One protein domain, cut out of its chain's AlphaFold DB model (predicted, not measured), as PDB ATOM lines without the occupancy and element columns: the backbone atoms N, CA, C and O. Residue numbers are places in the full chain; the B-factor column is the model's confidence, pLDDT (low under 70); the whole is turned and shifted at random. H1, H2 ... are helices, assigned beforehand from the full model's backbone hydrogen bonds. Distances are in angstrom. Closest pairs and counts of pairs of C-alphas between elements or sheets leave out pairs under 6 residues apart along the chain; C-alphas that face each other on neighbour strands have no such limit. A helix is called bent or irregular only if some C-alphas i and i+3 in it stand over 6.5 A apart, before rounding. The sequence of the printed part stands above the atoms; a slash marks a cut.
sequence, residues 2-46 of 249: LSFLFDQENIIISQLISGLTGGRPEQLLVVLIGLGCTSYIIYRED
ATOM      1  N   LEU A   2      89.590  78.375  44.023       57.09
ATOM      2  CA  LEU A   2      88.167  78.289  44.402       57.09
ATOM      3  C   LEU A   2      87.315  77.430  43.441       57.09
ATOM      4  O   LEU A   2      86.562  76.593  43.911       57.09
ATOM      5  N   SER A   3      87.462  77.574  42.115       57.78
ATOM      6  CA  SER A   3      86.691  76.772  41.138       57.78
ATOM      7  C   SER A   3      86.992  75.271  41.219       57.78
ATOM      8  O   SER A   3      86.083  74.463  41.150       57.78
ATOM      9  N   PHE A   4      88.257  74.910  41.453       56.94
ATOM     10  CA  PHE A   4      88.688  73.522  41.635       56.94
ATOM     11  C   PHE A   4      88.092  72.888  42.903       56.94
ATOM     12  O   PHE A   4      87.732  71.718  42.879       56.94
ATOM     13  N   LEU A   5      87.942  73.657  43.992       59.94
ATOM     14  CA  LEU A   5      87.284  73.185  45.217       59.94
ATOM     15  C   LEU A   5      85.771  72.996  45.017       59.94
ATOM     16  O   LEU A   5      85.244  71.973  45.441       59.94
ATOM     17  N   PHE A   6      85.096  73.917  44.318       60.44
ATOM     18  CA  PHE A   6      83.670  73.778  43.987       60.44
ATOM     19  C   PHE A   6      83.394  72.617  43.018       60.44
ATOM     20  O   PHE A   6      82.427  71.882  43.206       60.44
ATOM     21  N   ASP A   7      84.249  72.400  42.016       63.12
ATOM     22  CA  ASP A   7      84.126  71.252  41.109       63.12
ATOM     23  C   ASP A   7      84.338  69.926  41.850       63.12
ATOM     24  O   ASP A   7      83.591  68.970  41.641       63.12
ATOM     25  N   GLN A   8      85.307  69.868  42.771       67.19
ATOM     26  CA  GLN A   8      85.563  68.666  43.562       67.19
ATOM     27  C   GLN A   8      84.417  68.366  44.545       67.19
ATOM     28  O   GLN A   8      84.035  67.206  44.702       67.19
ATOM     29  N   GLU A   9      83.827  69.395  45.160       69.44
ATOM     30  CA  GLU A   9      82.662  69.268  46.042       69.44
ATOM     31  C   GLU A   9      81.429  68.754  45.279       69.44
ATOM     32  O   GLU A   9      80.781  67.800  45.718       69.44
ATOM     33  N   ASN A  10      81.169  69.287  44.081       77.31
ATOM     34  CA  ASN A  10      80.087  68.822  43.209       77.31
ATOM     35  C   ASN A  10      80.283  67.364  42.761       77.31
ATOM     36  O   ASN A  10      79.321  66.590  42.732       77.31
ATOM     37  N   ILE A  11      81.524  66.953  42.474       83.88
ATOM     38  CA  ILE A  11      81.841  65.557  42.149       83.88
ATOM     39  C   ILE A  11      81.552  64.658  43.353       83.88
ATOM     40  O   ILE A  11      80.831  63.674  43.205       83.88
ATOM     41  N   ILE A  12      82.033  64.997  44.551       86.38
ATOM     42  CA  ILE A  12      81.821  64.172  45.751       86.38
ATOM     43  C   ILE A  12      80.326  64.027  46.059       86.38
ATOM     44  O   ILE A  12      79.848  62.912  46.269       86.38
ATOM     45  N   ILE A  13      79.569  65.126  46.031       86.12
ATOM     46  CA  ILE A  13      78.124  65.107  46.285       86.12
ATOM     47  C   ILE A  13      77.403  64.250  45.239       86.12
ATOM     48  O   ILE A  13      76.571  63.418  45.600       86.12
ATOM     49  N   SER A  14      77.750  64.383  43.956       86.31
ATOM     50  CA  SER A  14      77.143  63.572  42.895       86.31
ATOM     51  C   SER A  14      77.420  62.072  43.064       86.31
ATOM     52  O   SER A  14      76.512  61.258  42.889       86.31
ATOM     53  N   GLN A  15      78.632  61.696  43.486       86.94
ATOM     54  CA  GLN A  15      79.000  60.305  43.757       86.94
ATOM     55  C   GLN A  15      78.256  59.750  44.976       86.94
ATOM     56  O   GLN A  15      77.777  58.620  44.938       86.94
ATOM     57  N   LEU A  16      78.093  60.550  46.035       86.50
ATOM     58  CA  LEU A  16      77.307  60.166  47.210       86.50
ATOM     59  C   LEU A  16      75.827  59.964  46.862       86.50
ATOM     60  O   LEU A  16      75.239  58.957  47.253       86.50
ATOM     61  N   ILE A  17      75.235  60.885  46.097       89.56
ATOM     62  CA  ILE A  17      73.844  60.776  45.635       89.56
ATOM     63  C   ILE A  17      73.676  59.544  44.744       89.56
ATOM     64  O   ILE A  17      72.728  58.779  44.919       89.56
ATOM     65  N   SER A  18      74.608  59.318  43.818       88.00
ATOM     66  CA  SER A  18      74.598  58.143  42.949       88.00
ATOM     67  C   SER A  18      74.726  56.851  43.759       88.00
ATOM     68  O   SER A  18      73.978  55.906  43.526       88.00
ATOM     69  N   GLY A  19      75.611  56.812  44.757       85.31
ATOM     70  CA  GLY A  19      75.776  55.656  45.639       85.31
ATOM     71  C   GLY A  19      74.515  55.351  46.448       85.31
ATOM     72  O   GLY A  19      74.061  54.211  46.473       85.31
ATOM     73  N   LEU A  20      73.903  56.375  47.051       88.12
ATOM     74  CA  LEU A  20      72.668  56.230  47.830       88.12
ATOM     75  C   LEU A  20      71.464  55.829  46.978       88.12
ATOM     76  O   LEU A  20      70.570  55.160  47.467       88.12
ATOM     77  N   THR A  21      71.402  56.239  45.716       91.12
ATOM     78  CA  THR A  21      70.247  55.949  44.852       91.12
ATOM     79  C   THR A  21      70.467  54.766  43.913       91.12
ATOM     80  O   THR A  21      69.612  54.471  43.083       91.12
ATOM     81  N   GLY A  22      71.613  54.082  44.002       86.75
ATOM     82  CA  GLY A  22      71.958  53.009  43.066       86.75
ATOM     83  C   GLY A  22      72.060  53.497  41.615       86.75
ATOM     84  O   GLY A  22      71.682  52.777  40.695       86.75
ATOM     85  N   GLY A  23      72.525  54.734  41.413       87.81
ATOM     86  CA  GLY A  23      72.671  55.374  40.102       87.81
ATOM     87  C   GLY A  23      71.424  56.099  39.585       87.81
ATOM     88  O   GLY A  23      71.386  56.445  38.408       87.81
ATOM     89  N   ARG A  24      70.413  56.330  40.436       91.75
ATOM     90  CA  ARG A  24      69.117  56.950  40.091       91.75
ATOM     91  C   ARG A  24      68.883  58.253  40.871       91.75
ATOM     92  O   ARG A  24      68.022  58.291  41.759       91.75
ATOM     93  N   PRO A  25      69.658  59.322  40.608       90.19
ATOM     94  CA  PRO A  25      69.650  60.544  41.419       90.19
ATOM     95  C   PRO A  25      68.264  61.201  41.538       90.19
ATOM     96  O   PRO A  25      67.970  61.839  42.547       90.19
ATOM     97  N   GLU A  26      67.381  61.003  40.560       91.44
ATOM     98  CA  GLU A  26      65.995  61.471  40.568       91.44
ATOM     99  C   GLU A  26      65.148  60.876  41.707       91.44
ATOM    100  O   GLU A  26      64.155  61.471  42.126       91.44
ATOM    101  N   GLN A  27      65.551  59.727  42.252       93.44
ATOM    102  CA  GLN A  27      64.854  59.040  43.339       93.44
ATOM    103  C   GLN A  27      65.368  59.436  44.727       93.44
ATOM    104  O   GLN A  27      64.890  58.893  45.723       93.44
ATOM    105  N   LEU A  28      66.305  60.388  44.824       92.62
ATOM    106  CA  LEU A  28      66.962  60.757  46.081       92.62
ATOM    107  C   LEU A  28      65.969  61.044  47.210       92.62
ATOM    108  O   LEU A  28      66.126  60.519  48.308       92.62
ATOM    109  N   LEU A  29      64.919  61.824  46.943       93.75
ATOM    110  CA  LEU A  29      63.901  62.138  47.950       93.75
ATOM    111  C   LEU A  29      63.211  60.866  48.471       93.75
ATOM    112  O   LEU A  29      63.065  60.685  49.678       93.75
ATOM    113  N   VAL A  30      62.811  59.973  47.562       94.44
ATOM    114  CA  VAL A  30      62.128  58.714  47.894       94.44
ATOM    115  C   VAL A  30      63.052  57.806  48.702       94.44
ATOM    116  O   VAL A  30      62.629  57.241  49.708       94.44
ATOM    117  N   VAL A  31      64.321  57.715  48.304       94.50
ATOM    118  CA  VAL A  31      65.343  56.934  49.007       94.50
ATOM    119  C   VAL A  31      65.581  57.481  50.411       94.50
ATOM    120  O   VAL A  31      65.588  56.708  51.364       94.50
ATOM    121  N   LEU A  32      65.719  58.798  50.573       95.50
ATOM    122  CA  LEU A  32      65.917  59.426  51.883       95.50
ATOM    123  C   LEU A  32      64.715  59.211  52.806       95.50
ATOM    124  O   LEU A  32      64.899  58.867  53.973       95.50
ATOM    125  N   ILE A  33      63.492  59.349  52.286       96.44
ATOM    126  CA  ILE A  33      62.270  59.042  53.040       96.44
ATOM    127  C   ILE A  33      62.253  57.561  53.426       96.44
ATOM    128  O   ILE A  33      62.023  57.231  54.588       96.44
ATOM    129  N   GLY A  34      62.549  56.661  52.485       96.44
ATOM    130  CA  GLY A  34      62.605  55.223  52.729       96.44
ATOM    131  C   GLY A  34      63.635  54.847  53.795       96.44
ATOM    132  O   GLY A  34      63.326  54.073  54.702       96.44
ATOM    133  N   LEU A  35      64.848  55.404  53.724       95.62
ATOM    134  CA  LEU A  35      65.913  55.176  54.704       95.62
ATOM    135  C   LEU A  35      65.553  55.784  56.060       95.62
ATOM    136  O   LEU A  35      65.818  55.161  57.086       95.62
ATOM    137  N   GLY A  36      64.898  56.948  56.081       96.75
ATOM    138  CA  GLY A  36      64.358  57.562  57.291       96.75
ATOM    139  C   GLY A  36      63.310  56.674  57.966       96.75
ATOM    140  O   GLY A  36      63.438  56.365  59.150       96.75
ATOM    141  N   CYS A  37      62.330  56.178  57.207       97.19
ATOM    142  CA  CYS A  37      61.319  55.234  57.687       97.19
ATOM    143  C   CYS A  37      61.948  53.925  58.181       97.19
ATOM    144  O   CYS A  37      61.624  53.455  59.268       97.19
ATOM    145  N   THR A  38      62.888  53.364  57.417       96.94
ATOM    146  CA  THR A  38      63.630  52.148  57.787       96.94
ATOM    147  C   THR A  38      64.377  52.354  59.103       96.94
ATOM    148  O   THR A  38      64.278  51.536  60.016       96.94
ATOM    149  N   SER A  39      65.070  53.485  59.234       95.88
ATOM    150  CA  SER A  39      65.826  53.831  60.434       95.88
ATOM    151  C   SER A  39      64.921  54.021  61.644       95.88
ATOM    152  O   SER A  39      65.239  53.547  62.733       95.88
ATOM    153  N   TYR A  40      63.768  54.662  61.449       96.75
ATOM    154  CA  TYR A  40      62.756  54.819  62.486       96.75
ATOM    155  C   TYR A  40      62.199  53.468  62.952       96.75
ATOM    156  O   TYR A  40      62.077  53.254  64.155       96.75
ATOM    157  N   ILE A  41      61.915  52.539  62.031       96.75
ATOM    158  CA  ILE A  41      61.448  51.187  62.375       96.75
ATOM    159  C   ILE A  41      62.516  50.442  63.181       96.75
ATOM    160  O   ILE A  41      62.210  49.926  64.252       96.75
ATOM    161  N   ILE A  42      63.774  50.431  62.720       95.44
ATOM    162  CA  ILE A  42      64.878  49.773  63.439       95.44
ATOM    163  C   ILE A  42      65.022  50.359  64.846       95.44
ATOM    164  O   ILE A  42      65.102  49.609  65.815       95.44
ATOM    165  N   TYR A  43      65.008  51.687  64.970       94.62
ATOM    166  CA  TYR A  43      65.109  52.369  66.258       94.62
ATOM    167  C   TYR A  43      63.935  52.045  67.194       94.62
ATOM    168  O   TYR A  43      64.144  51.789  68.379       94.62
ATOM    169  N   ARG A  44      62.704  52.034  66.666       95.75
ATOM    170  CA  ARG A  44      61.482  51.714  67.417       95.75
ATOM    171  C   ARG A  44      61.499  50.289  67.964       95.75
ATOM    172  O   ARG A  44      60.977  50.059  69.048       95.75
ATOM    173  N   GLU A  45      62.098  49.355  67.235       93.00
ATOM    174  CA  GLU A  45      62.204  47.948  67.631       93.00
ATOM    175  C   GLU A  45      63.408  47.653  68.541       93.00
ATOM    176  O   GLU A  45      63.877  46.517  68.597       93.00
ATOM    177  N   ASP A  46      63.897  48.667  69.263       89.50
ATOM    178  CA  ASP A  46      65.052  48.610  70.173       89.50
ATOM    179  C   ASP A  46      66.405  48.394  69.467       89.50
ATOM    180  O   ASP A  46      67.428  48.107  70.099       89.50
TER     181      ASP A  46
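AT A GLANCE: This is residues 2 to 46 of the 249 residues of an uncharacterized protein of Hyphomonas sp. TMED17 (UniProt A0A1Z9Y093). Two helices of equal length, H1 and H2, meet near their ends in a wide open V, with the tight link at the corner. The two arms spread away from it, and residues 2 to 13 and 36 to 46 stand free. The printed part has 45 residues with two named helices, H1 then H2, and no named strand: all helix. It is only just extended, close to loose, with a radius of gyration of the C-alphas of 14.4 A and spans of 46 by 20 by 13 A.

IN THESE COORDINATES: H1, residues 2 to 21, runs 28.6 A from C-alpha 2 at (88.167, 78.289, 44.402). H2, residues 25 to 44, also runs 28.6 A and ends at C-alpha 44 at (61.482, 51.714, 67.417). H2 is irregular, with C-alphas 26 and 29 being 7.7 A apart, and has a kink of 29 degrees near residue 32.

HOW THE PARTS SIT: H1, with residues 17 to 21 alone, touches residues 25 to 31 of H2; the closest C-alphas, of Ser 18 and Pro 25, are 5.7 A apart. They run the same way at a steep tilt of 61 degrees. Every O i to N i+4 pair of H1 is within hydrogen-bond range, and 14 of 16 in H2.

THE WHOLE: The C-alphas farthest apart, of Leu 2 and Glu 45, are 46.2 A apart. The printed part has no cut. Residues 2 to 9 have pLDDT under 70.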